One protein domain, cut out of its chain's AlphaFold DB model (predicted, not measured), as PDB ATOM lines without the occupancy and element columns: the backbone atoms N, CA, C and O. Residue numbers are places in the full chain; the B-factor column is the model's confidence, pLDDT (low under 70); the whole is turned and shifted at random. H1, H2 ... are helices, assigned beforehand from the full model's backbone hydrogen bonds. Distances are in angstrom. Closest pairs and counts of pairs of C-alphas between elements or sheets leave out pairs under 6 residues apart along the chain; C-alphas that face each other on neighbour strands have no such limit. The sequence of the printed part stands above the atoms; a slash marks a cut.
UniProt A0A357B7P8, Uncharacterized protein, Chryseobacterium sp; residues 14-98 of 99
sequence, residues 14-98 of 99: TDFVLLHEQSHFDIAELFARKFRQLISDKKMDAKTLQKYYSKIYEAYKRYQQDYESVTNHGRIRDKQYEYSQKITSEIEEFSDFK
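Overview. This is residues 14 to 98 of the 99 residues of an uncharacterized protein of Chryseobacterium sp (UniProt A0A357B7P8). Two long helices, H1 and H2, form a long helical hairpin, and a shorter third helix, H3, folds back to pack along H1. H1 is thus the shared partner, with H2 and H3 on different sides of it, and residues 41 to 47 stick out at the turn of the hairpin. The printed part has 85 residues with three named helices, in the order H1, H2, H3, and no named strand; the class is all helix. The whole is only just loose, close to compact, with a radius of gyration of the C-alphas of 14.4 A, and it spans 45 by 23 by 16 A.

Along the chain. H1 covers residues 15 to 40 and begins at C-alpha 15, (17.145, 35.325, -36.469); it is 36.4 A long from first to last C-alpha. H2 covers residues 46 to 70, beginning at C-alpha 46, (-2.816, 0.262, -46.652), and is 35.8 A long. H3 covers residues 77 to 93, is 24.9 A long and ends at C-alpha 93, (14.888, 18.793, -57.057).

Arrangement. H1 and H2 touch and form a helical hairpin, running opposite ways at a shallow tilt of 27 degrees; their closest C-alphas are those of Phe 31 and Tyr 60, 6.1 A apart. H1 and H3 touch and run the same way at a shallow tilt of 24 degrees, with the C-alphas of Leu 30 and Ile 91 closest at 5.3 A. H2 and H3 are close but not clearly touching; their closest C-alphas, those of Val 70 and Lys 79, are 6.6 A apart. In H1, H2 and H3 every O i to N i+4 pair is within hydrogen-bond range.

Size, cuts and confidence. The C-alphas farthest apart, those of Thr 14 and Lys 43, are 45.8 A apart. The printed part has no cut. The link from H1 to H2 is tight, and that from H2 to H3 is short. The mean pLDDT of the printed part is 95.1, and no printed residue is under 70.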
ATOM      1  N   THR A  14      15.892  35.442 -31.734       77.75
ATOM      2  CA  THR A  14      16.924  35.870 -32.686       77.75
ATOM      3  C   THR A  14      16.667  35.252 -34.054       77.75
ATOM      4  O   THR A  14      16.080  34.169 -34.146       77.75
ATOM      5  N   ASP A  15      17.176  35.884 -35.112       81.31
ATOM      6  CA  ASP A  15      17.145  35.325 -36.469       81.31
ATOM      7  C   ASP A  15      17.757  33.912 -36.532       81.31
ATOM      8  O   ASP A  15      17.365  33.103 -37.367       81.31
ATOM      9  N   PHE A  16      18.668  33.568 -35.610       84.19
ATOM     10  CA  PHE A  16      19.277  32.235 -35.511       84.19
ATOM     11  C   PHE A  16      18.328  31.160 -35.000       84.19
ATOM     12  O   PHE A  16      18.411  30.020 -35.446       84.19
ATOM     13  N   VAL A  17      17.441  31.511 -34.070       87.56
ATOM     14  CA  VAL A  17      16.404  30.592 -33.590       87.56
ATOM     15  C   VAL A  17      15.321  30.449 -34.652       87.56
ATOM     16  O   VAL A  17      14.861  29.345 -34.910       87.56
ATOM     17  N   LEU A  18      14.966  31.537 -35.341       90.06
ATOM     18  CA  LEU A  18      14.013  31.471 -36.451       90.06
ATOM     19  C   LEU A  18      14.530  30.602 -37.603       90.06
ATOM     20  O   LEU A  18      13.788  29.759 -38.097       90.06
ATOM     21  N   LEU A  19      15.800  30.757 -37.990       91.00
ATOM     22  CA  LEU A  19      16.440  29.908 -39.000       91.00
ATOM     23  C   LEU A  19      16.436  28.429 -38.588       91.00
ATOM     24  O   LEU A  19      16.226  27.554 -39.431       91.00
ATOM     25  N   HIS A  20      16.629  28.159 -37.296       93.12
ATOM     26  CA  HIS A  20      16.638  26.804 -36.769       93.12
ATOM     27  C   HIS A  20      15.280  26.125 -36.932       93.12
ATOM     28  O   HIS A  20      15.195  25.050 -37.523       93.12
ATOM     29  N   GLU A  21      14.221  26.790 -36.470       94.31
ATOM     30  CA  GLU A  21      12.855  26.282 -36.597       94.31
ATOM     31  C   GLU A  21      12.429  26.182 -38.069       94.31
ATOM     32  O   GLU A  21      11.828  25.187 -38.470       94.31
ATOM     33  N   GLN A  22      12.791  27.164 -38.905       94.81
ATOM     34  CA  GLN A  22      12.510  27.122 -40.343       94.81
ATOM     35  C   GLN A  22      13.160  25.904 -41.008       94.81
ATOM     36  O   GLN A  22      12.504  25.209 -41.778       94.81
ATOM     37  N   SER A  23      14.409  25.589 -40.657       95.50
ATOM     38  CA  SER A  23      15.101  24.417 -41.201       95.50
ATOM     39  C   SER A  23      14.375  23.115 -40.854       95.50
ATOM     40  O   SER A  23      14.275  22.230 -41.700       95.50
ATOM     41  N   HIS A  24      13.789  22.994 -39.656       97.25
ATOM     42  CA  HIS A  24      12.966  21.830 -39.300       97.25
ATOM     43  C   HIS A  24      11.713  21.701 -40.166       97.25
ATOM     44  O   HIS A  24      11.383  20.590 -40.600       97.25
ATOM     45  N   PHE A  25      11.038  22.816 -40.452       97.12
ATOM     46  CA  PHE A  25       9.894  22.836 -41.367       97.12
ATOM     47  C   PHE A  25      10.296  22.477 -42.799       97.12
ATOM     48  O   PHE A  25       9.609  21.684 -43.444       97.12
ATOM     49  N   ASP A  26      11.429  22.990 -43.273       97.50
ATOM     50  CA  ASP A  26      11.929  22.700 -44.616       97.50
ATOM     51  C   ASP A  26      12.305  21.216 -44.754       97.50
ATOM     52  O   ASP A  26      11.949  20.568 -45.739       97.50
ATOM     53  N   ILE A  27      12.928  20.617 -43.729       98.19
ATOM     54  CA  ILE A  27      13.177  19.167 -43.676       98.19
ATOM     55  C   ILE A  27      11.851  18.395 -43.749       98.19
ATOM     56  O   ILE A  27      11.750  17.411 -44.483       98.19
ATOM     57  N   ALA A  28      10.815  18.821 -43.023       97.94
ATOM     58  CA  ALA A  28       9.513  18.158 -43.077       97.94
ATOM     59  C   ALA A  28       8.897  18.208 -44.487       97.94
ATOM     60  O   ALA A  28       8.445  17.175 -44.988       97.94
ATOM     61  N   GLU A  29       8.935  19.362 -45.159       97.88
ATOM     62  CA  GLU A  29       8.429  19.493 -46.531       97.88
ATOM     63  C   GLU A  29       9.253  18.670 -47.528       97.88
ATOM     64  O   GLU A  29       8.684  17.977 -48.373       97.88
ATOM     65  N   LEU A  30      10.582  18.653 -47.398       98.38
ATOM     66  CA  LEU A  30      11.457  17.817 -48.218       98.38
ATOM     67  C   LEU A  30      11.057  16.337 -48.146       98.38
ATOM     68  O   LEU A  30      10.907  15.668 -49.173       98.38
ATOM     69  N   PHE A  31      10.853  15.806 -46.940       98.38
ATOM     70  CA  PHE A  31      10.464  14.406 -46.776       98.38
ATOM     71  C   PHE A  31       9.009  14.142 -47.172       98.38
ATOM     72  O   PHE A  31       8.705  13.048 -47.657       98.38
ATOM     73  N   ALA A  32       8.126  15.136 -47.069       97.94
ATOM     74  CA  ALA A  32       6.782  15.052 -47.627       97.94
ATOM     75  C   ALA A  32       6.815  14.948 -49.163       97.94
ATOM     76  O   ALA A  32       6.143  14.081 -49.725       97.94
ATOM     77  N   ARG A  33       7.653  15.740 -49.850       98.12
ATOM     78  CA  ARG A  33       7.868  15.632 -51.305       98.12
ATOM     79  C   ARG A  33       8.447  14.278 -51.701       98.12
ATOM     80  O   ARG A  33       7.899  13.619 -52.584       98.12
ATOM     81  N   LYS A  34       9.480  13.805 -50.991       97.81
ATOM     82  CA  LYS A  34      10.060  12.460 -51.188       97.81
ATOM     83  C   LYS A  34       9.003  11.360 -51.023       97.81
ATOM     84  O   LYS A  34       9.005  10.381 -51.769       97.81
ATOM     85  N   PHE A  35       8.067  11.513 -50.081       97.44
ATOM     86  CA  PHE A  35       6.956  10.571 -49.924       97.44
ATOM     87  C   PHE A  35       5.963  10.627 -51.084       97.44
ATOM     88  O   PHE A  35       5.629   9.576 -51.629       97.44
ATOM     89  N   ARG A  36       5.524  11.826 -51.492       96.69
ATOM     90  CA  ARG A  36       4.614  12.016 -52.635       96.69
ATOM     91  C   ARG A  36       5.208  11.416 -53.909       96.69
ATOM     92  O   ARG A  36       4.525  10.643 -54.577       96.69
ATOM     93  N   GLN A  37       6.492  11.663 -54.183       96.50
ATOM     94  CA  GLN A  37       7.203  11.029 -55.295       96.50
ATOM     95  C   GLN A  37       7.155   9.504 -55.199       96.50
ATOM     96  O   GLN A  37       6.767   8.839 -56.158       96.50
ATOM     97  N   LEU A  38       7.505   8.941 -54.040       95.12
ATOM     98  CA  LEU A  38       7.561   7.494 -53.839       95.12
ATOM     99  C   LEU A  38       6.222   6.792 -54.119       95.12
ATOM    100  O   LEU A  38       6.231   5.638 -54.558       95.12
ATOM    101  N   ILE A  39       5.094   7.456 -53.858       95.38
ATOM    102  CA  ILE A  39       3.753   6.869 -54.006       95.38
ATOM    103  C   ILE A  39       3.011   7.295 -55.282       95.38
ATOM    104  O   ILE A  39       2.023   6.647 -55.615       95.38
ATOM    105  N   SER A  40       3.477   8.335 -55.981       93.69
ATOM    106  CA  SER A  40       2.786   8.988 -57.110       93.69
ATOM    107  C   SER A  40       2.250   8.020 -58.175       93.69
ATOM    108  O   SER A  40       1.077   8.089 -58.528       93.69
ATOM    109  N   ASP A  41       3.059   7.045 -58.593       88.38
ATOM    110  CA  ASP A  41       2.713   6.122 -59.684       88.38
ATOM    111  C   ASP A  41       2.302   4.718 -59.210       88.38
ATOM    112  O   ASP A  41       2.432   3.728 -59.938       88.38
ATOM    113  N   LYS A  42       1.856   4.575 -57.957       91.38
ATOM    114  CA  LYS A  42       1.636   3.255 -57.349       91.38
ATOM    115  C   LYS A  42       0.222   3.095 -56.806       91.38
ATOM    116  O   LYS A  42      -0.194   3.788 -55.884       91.38
ATOM    117  N   LYS A  43      -0.481   2.065 -57.284       90.62
ATOM    118  CA  LYS A  43      -1.633   1.501 -56.567       90.62
ATOM    119  C   LYS A  43      -1.116   0.555 -55.492       90.62
ATOM    120  O   LYS A  43      -0.349  -0.357 -55.792       90.62
ATOM    121  N   MET A  44      -1.517   0.777 -54.248       93.56
ATOM    122  CA  MET A  44      -1.040  -0.009 -53.116       93.56
ATOM    123  C   MET A  44      -2.119  -0.156 -52.050       93.56
ATOM    124  O   MET A  44      -3.014   0.679 -51.939       93.56
ATOM    125  N   ASP A  45      -2.024  -1.228 -51.270       96.06
ATOM    126  CA  ASP A  45      -2.858  -1.420 -50.092       96.06
ATOM    127  C   ASP A  45      -2.346  -0.586 -48.905       96.06
ATOM    128  O   ASP A  45      -1.230  -0.053 -48.903       96.06
ATOM    129  N   ALA A  46      -3.164  -0.492 -47.855       95.44
ATOM    130  CA  ALA A  46      -2.816   0.262 -46.652       95.44
ATOM    131  C   ALA A  46      -1.523  -0.251 -45.989       95.44
ATOM    132  O   ALA A  46      -0.733   0.533 -45.464       95.44
ATOM    133  N   LYS A  47      -1.265  -1.565 -46.051       96.81
ATOM    134  CA  LYS A  47      -0.068  -2.183 -45.469       96.81
ATOM    135  C   LYS A  47       1.209  -1.730 -46.183       96.81
ATOM    136  O   LYS A  47       2.207  -1.417 -45.532       96.81
ATOM    137  N   THR A  48       1.181  -1.674 -47.509       95.75
ATOM    138  CA  THR A  48       2.311  -1.219 -48.323       95.75
ATOM    139  C   THR A  48       2.524   0.287 -48.177       95.75
ATOM    140  O   THR A  48       3.669   0.718 -48.023       95.75
ATOM    141  N   LEU A  49       1.445   1.077 -48.116       95.94
ATOM    142  CA  LEU A  49       1.523   2.513 -47.832       95.94
ATOM    143  C   LEU A  49       2.197   2.782 -46.482       95.94
ATOM    144  O   LEU A  49       3.144   3.565 -46.410       95.94
ATOM    145  N   GLN A  50       1.780   2.068 -45.432       96.69
ATOM    146  CA  GLN A  50       2.376   2.179 -44.102       96.69
ATOM    147  C   GLN A  50       3.868   1.827 -44.114       96.69
ATOM    148  O   GLN A  50       4.666   2.495 -43.462       96.69
ATOM    149  N   LYS A  51       4.275   0.807 -44.880       96.94
ATOM    150  CA  LYS A  51       5.691   0.439 -45.026       96.94
ATOM    151  C   LYS A  51       6.512   1.571 -45.649       96.94
ATOM    152  O   LYS A  51       7.611   1.854 -45.171       96.94
ATOM    153  N   TYR A  52       6.004   2.212 -46.702       96.88
ATOM    154  CA  TYR A  52       6.687   3.345 -47.331       96.88
ATOM    155  C   TYR A  52       6.733   4.565 -46.421       96.88
ATOM    156  O   TYR A  52       7.795   5.173 -46.290       96.88
ATOM    157  N   TYR A  53       5.627   4.862 -45.738       97.44
ATOM    158  CA  TYR A  53       5.583   5.920 -44.739       97.44
ATOM    159  C   TYR A  53       6.635   5.697 -43.650       97.44
ATOM    160  O   TYR A  53       7.463   6.571 -43.421       97.44
ATOM    161  N   SER A  54       6.683   4.507 -43.039       98.12
ATOM    162  CA  SER A  54       7.672   4.199 -42.001       98.12
ATOM    163  C   SER A  54       9.105   4.358 -42.515       98.12
ATOM    164  O   SER A  54       9.947   4.907 -41.813       98.12
ATOM    165  N   LYS A  55       9.393   3.946 -43.758       97.81
ATOM    166  CA  LYS A  55      10.719   4.142 -44.366       97.81
ATOM    167  C   LYS A  55      11.080   5.626 -44.495       97.81
ATOM    168  O   LYS A  55      12.189   6.004 -44.126       97.81
ATOM    169  N   ILE A  56      10.169   6.446 -45.018       98.25
ATOM    170  CA  ILE A  56      10.380   7.894 -45.144       98.25
ATOM    171  C   ILE A  56      10.533   8.535 -43.766       98.25
ATOM    172  O   ILE A  56      11.440   9.336 -43.571       98.25
ATOM    173  N   TYR A  57       9.702   8.149 -42.802       98.31
ATOM    174  CA  TYR A  57       9.722   8.708 -41.456       98.31
ATOM    175  C   TYR A  57      11.027   8.399 -40.710       98.31
ATOM    176  O   TYR A  57      11.599   9.272 -40.062       98.31
ATOM    177  N   GLU A  58      11.560   7.180 -40.838       98.50
ATOM    178  CA  GLU A  58      12.879   6.852 -40.285       98.50
ATOM    179  C   GLU A  58      14.007   7.652 -40.947       98.50
ATOM    180  O   GLU A  58      14.965   8.027 -40.274       98.50
ATOM    181  N   ALA A  59      13.914   7.924 -42.251       98.38
ATOM    182  CA  ALA A  59      14.895   8.751 -42.950       98.38
ATOM    183  C   ALA A  59      14.791  10.232 -42.537       98.38
ATOM    184  O   ALA A  59      15.816  10.857 -42.278       98.38
ATOM    185  N   TYR A  60      13.571  10.749 -42.379       98.50
ATOM    186  CA  TYR A  60      13.286  12.087 -41.859       98.50
ATOM    187  C   TYR A  60      13.893  12.297 -40.468       98.50
ATOM    188  O   TYR A  60      14.636  13.252 -40.258       98.50
ATOM    189  N   LYS A  61      13.657  11.364 -39.534       98.44
ATOM    190  CA  LYS A  61      14.221  11.442 -38.177       98.44
ATOM    191  C   LYS A  61      15.746  11.472 -38.182       98.44
ATOM    192  O   LYS A  61      16.336  12.266 -37.458       98.44
ATOM    193  N   ARG A  62      16.387  10.623 -38.994       98.50
ATOM    194  CA  ARG A  62      17.855  10.617 -39.121       98.50
ATOM    195  C   ARG A  62      18.374  11.939 -39.669       98.50
ATOM    196  O   ARG A  62      19.381  12.427 -39.181       98.50
ATOM    197  N   TYR A  63      17.682  12.512 -40.650       98.31
ATOM    198  CA  TYR A  63      18.068  13.786 -41.250       98.31
ATOM    199  C   TYR A  63      17.943  14.943 -40.250       98.31
ATOM    200  O   TYR A  63      18.861  15.745 -40.130       98.31
ATOM    201  N   GLN A  64      16.862  14.989 -39.463       97.62
ATOM    202  CA  GLN A  64      16.753  15.962 -38.372       97.62
ATOM    203  C   GLN A  64      17.845  15.778 -37.314       97.62
ATOM    204  O   GLN A  64      18.442  16.753 -36.881       97.62
ATOM    205  N   GLN A  65      18.150  14.541 -36.914       97.94
ATOM    206  CA  GLN A  65      19.221  14.270 -35.947       97.94
ATOM    207  C   GLN A  65      20.601  14.697 -36.461       97.94
ATOM    208  O   GLN A  65      21.399  15.230 -35.693       97.94
ATOM    209  N   ASP A  66      20.878  14.473 -37.745       97.88
ATOM    210  CA  ASP A  66      22.099  14.944 -38.397       97.88
ATOM    211  C   ASP A  66      22.173  16.477 -38.379       97.88
ATOM    212  O   ASP A  66      23.173  17.036 -37.931       97.88
ATOM    213  N   TYR A  67      21.083  17.157 -38.745       97.12
ATOM    214  CA  TYR A  67      20.977  18.614 -38.654       97.12
ATOM    215  C   TYR A  67      21.222  19.138 -37.228       97.12
ATOM    216  O   TYR A  67      22.057  20.026 -37.030       97.12
ATOM    217  N   GLU A  68      20.559  18.565 -36.219       96.19
ATOM    218  CA  GLU A  68      20.766  18.914 -34.807       96.19
ATOM    219  C   GLU A  68      22.231  18.725 -34.395       96.19
ATOM    220  O   GLU A  68      22.825  19.592 -33.753       96.19
ATOM    221  N   SER A  69      22.848  17.610 -34.789       97.25
ATOM    222  CA  SER A  69      24.237  17.305 -34.448       97.25
ATOM    223  C   SER A  69      25.215  18.287 -35.097       97.25
ATOM    224  O   SER A  69      26.038  18.886 -34.400       97.25
ATOM    225  N   VAL A  70      25.095  18.502 -36.408       96.19
ATOM    226  CA  VAL A  70      26.003  19.347 -37.198       96.19
ATOM    227  C   VAL A  70      25.887  20.819 -36.808       96.19
ATOM    228  O   VAL A  70      26.891  21.532 -36.773       96.19
ATOM    229  N   THR A  71      24.685  21.286 -36.473       95.00
ATOM    230  CA  THR A  71      24.458  22.675 -36.044       95.00
ATOM    231  C   THR A  71      24.653  22.884 -34.544       95.00
ATOM    232  O   THR A  71      24.540  24.015 -34.068       95.00
ATOM    233  N   ASN A  72      24.959  21.825 -33.787       95.44
ATOM    234  CA  ASN A  72      24.965  21.820 -32.325       95.44
ATOM    235  C   ASN A  72      23.664  22.408 -31.742       95.44
ATOM    236  O   ASN A  72      23.693  23.338 -30.928       95.44
ATOM    237  N   HIS A  73      22.528  21.863 -32.176       91.75
ATOM    238  CA  HIS A  73      21.176  22.299 -31.822       91.75
ATOM    239  C   HIS A  73      20.963  23.787 -32.151       91.75
ATOM    240  O   HIS A  73      20.608  24.591 -31.288       91.75
ATOM    241  N   GLY A  74      21.320  24.189 -33.377       89.44
ATOM    242  CA  GLY A  74      21.193  25.571 -33.849       89.44
ATOM    243  C   GLY A  74      22.228  26.569 -33.304       89.44
ATOM    244  O   GLY A  74      22.150  27.759 -33.601       89.44
ATOM    245  N   ARG A  75      23.234  26.142 -32.534       89.88
ATOM    246  CA  ARG A  75      24.254  27.060 -31.984       89.88
ATOM    247  C   ARG A  75      25.325  27.478 -32.993       89.88
ATOM    248  O   ARG A  75      25.921  28.540 -32.835       89.88
ATOM    249  N   ILE A  76      25.595  26.660 -34.010       93.75
ATOM    250  CA  ILE A  76      26.613  26.937 -35.030       93.75
ATOM    251  C   ILE A  76      25.942  27.583 -36.241       93.75
ATOM    252  O   ILE A  76      25.390  26.899 -37.104       93.75
ATOM    253  N   ARG A  77      26.014  28.916 -36.304       91.62
ATOM    254  CA  ARG A  77      25.381  29.738 -37.345       91.62
ATOM    255  C   ARG A  77      25.748  29.284 -38.760       91.62
ATOM    256  O   ARG A  77      24.856  28.994 -39.546       91.62
ATOM    257  N   ASP A  78      27.037  29.194 -39.072       94.44
ATOM    258  CA  ASP A  78      27.499  28.886 -40.433       94.44
ATOM    259  C   ASP A  78      27.000  27.517 -40.908       94.44
ATOM    260  O   ASP A  78      26.614  27.355 -42.064       94.44
ATOM    261  N   LYS A  79      26.905  26.556 -39.983       96.12
ATOM    262  CA  LYS A  79      26.339  25.236 -40.259       96.12
ATOM    263  C   LYS A  79      24.835  25.270 -40.479       96.12
ATOM    264  O   LYS A  79      24.370  24.550 -41.353       96.12
ATOM    265  N   GLN A  80      24.086  26.118 -39.771       94.75
ATOM    266  CA  GLN A  80      22.669  26.320 -40.089       94.75
ATOM    267  C   GLN A  80      22.486  26.845 -41.522       94.75
ATOM    268  O   GLN A  80      21.645  26.327 -42.250       94.75
ATOM    269  N   TYR A  81      23.295  27.818 -41.960       94.31
ATOM    270  CA  TYR A  81      23.204  28.356 -43.326       94.31
ATOM    271  C   TYR A  81      23.597  27.333 -44.393       94.31
ATOM    272  O   TYR A  81      22.858  27.160 -45.360       94.31
ATOM    273  N   GLU A  82      24.724  26.639 -44.213       95.44
ATOM    274  CA  GLU A  82      25.186  25.596 -45.139       95.44
ATOM    275  C   GLU A  82      24.114  24.513 -45.317       95.44
ATOM    276  O   GLU A  82      23.780  24.112 -46.434       95.44
ATOM    277  N   TYR A  83      23.519  24.074 -44.208       95.88
ATOM    278  CA  TYR A  83      22.507  23.030 -44.228       95.88
ATOM    279  C   TYR A  83      21.167  23.525 -44.788       95.88
ATOM    280  O   TYR A  83      20.516  22.794 -45.530       95.88
ATOM    281  N   SER A  84      20.780  24.772 -44.502       93.25
ATOM    282  CA  SER A  84      19.592  25.407 -45.084       93.25
ATOM    283  C   SER A  84      19.698  25.487 -46.610       93.25
ATOM    284  O   SER A  84      18.798  25.017 -47.301       93.25
ATOM    285  N   GLN A  85      20.832  25.948 -47.154       95.69
ATOM    286  CA  GLN A  85      21.066  25.985 -48.606       95.69
ATOM    287  C   GLN A  85      20.993  24.595 -49.247       95.69
ATOM    288  O   GLN A  85      20.410  24.426 -50.323       95.69
ATOM    289  N   LYS A  86      21.554  23.588 -48.570       96.88
ATOM    290  CA  LYS A  86      21.454  22.191 -48.995       96.88
ATOM    291  C   LYS A  86      19.995  21.727 -49.040       96.88
ATOM    292  O   LYS A  86      19.575  21.182 -50.056       96.88
ATOM    293  N   ILE A  87      19.214  21.969 -47.982       96.19
ATOM    294  CA  ILE A  87      17.793  21.589 -47.934       96.19
ATOM    295  C   ILE A  87      17.008  22.293 -49.042       96.19
ATOM    296  O   ILE A  87      16.228  21.636 -49.725       96.19
ATOM    297  N   THR A  88      17.222  23.595 -49.257       96.06
ATOM    298  CA  THR A  88      16.564  24.346 -50.337       96.06
ATOM    299  C   THR A  88      16.845  23.719 -51.699       96.06
ATOM    300  O   THR A  88      15.908  23.476 -52.455       96.06
ATOM    301  N   SER A  89      18.106  23.378 -51.971       96.94
ATOM    302  CA  SER A  89      18.500  22.727 -53.226       96.94
ATOM    303  C   SER A  89      17.805  21.369 -53.391       96.94
ATOM    304  O   SER A  89      17.206  21.102 -54.427       96.94
ATOM    305  N   GLU A  90      17.787  20.536 -52.342       96.69
ATOM    306  CA  GLU A  90      17.070  19.254 -52.382       96.69
ATOM    307  C   GLU A  90      15.553  19.448 -52.575       96.69
ATOM    308  O   GLU A  90      14.918  18.679 -53.288       96.69
ATOM    309  N   ILE A  91      14.936  20.467 -51.968       96.25
ATOM    310  CA  ILE A  91      13.505  20.767 -52.141       96.25
ATOM    311  C   ILE A  91      13.186  21.118 -53.600       96.25
ATOM    312  O   ILE A  91      12.139  20.695 -54.109       96.25
ATOM    313  N   GLU A  92      14.055  21.882 -54.264       95.81
ATOM    314  CA  GLU A  92      13.911  22.263 -55.673       95.81
ATOM    315  C   GLU A  92      13.971  21.049 -56.610       95.81
ATOM    316  O   GLU A  92      13.165  20.965 -57.544       95.81
ATOM    317  N   GLU A  93      14.822  20.061 -56.311       96.12
ATOM    318  CA  GLU A  93      14.888  18.793 -57.057       96.12
ATOM    319  C   GLU A  93      13.557  18.022 -57.041       96.12
ATOM    320  O   GLU A  93      13.246  17.299 -57.985       96.12
ATOM    321  N   PHE A  94      12.734  18.196 -56.000       95.38
ATOM    322  CA  PHE A  94      11.400  17.588 -55.899       95.38
ATOM    323  C   PHE A  94      10.258  18.585 -56.158       95.38
ATOM    324  O   PHE A  94       9.147  18.397 -55.656       95.38
ATOM    325  N   SER A  95      10.506  19.656 -56.918       94.31
ATOM    326  CA  SER A  95       9.516  20.711 -57.203       94.31
ATOM    327  C   SER A  95       8.226  20.211 -57.865       94.31
ATOM    328  O   SER A  95       7.159  20.749 -57.561       94.31
ATOM    329  N   ASP A  96       8.293  19.143 -58.664       95.62
ATOM    330  CA  ASP A  96       7.127  18.481 -59.276       95.62
ATOM    331  C   ASP A  96       6.158  17.877 -58.247       95.62
ATOM    332  O   ASP A  96       4.988  17.640 -58.542       95.62
ATOM    333  N   PHE A  97       6.628  17.649 -57.019       94.81
ATOM    334  CA  PHE A  97       5.858  17.042 -55.936       94.81
ATOM    335  C   PHE A  97       5.458  18.050 -54.861       94.81
ATOM    336  O   PHE A  97       5.147  17.643 -53.741       94.81
ATOM    337  N   LYS A  98       5.477  19.356 -55.144       92.38
ATOM    338  CA  LYS A  98       4.915  20.374 -54.240       92.38
ATOM    339  C   LYS A  98       3.388  20.222 -54.098       92.38
ATOM    340  O   LYS A  98       2.751  19.592 -54.939       92.38
TER     341      LYS A  98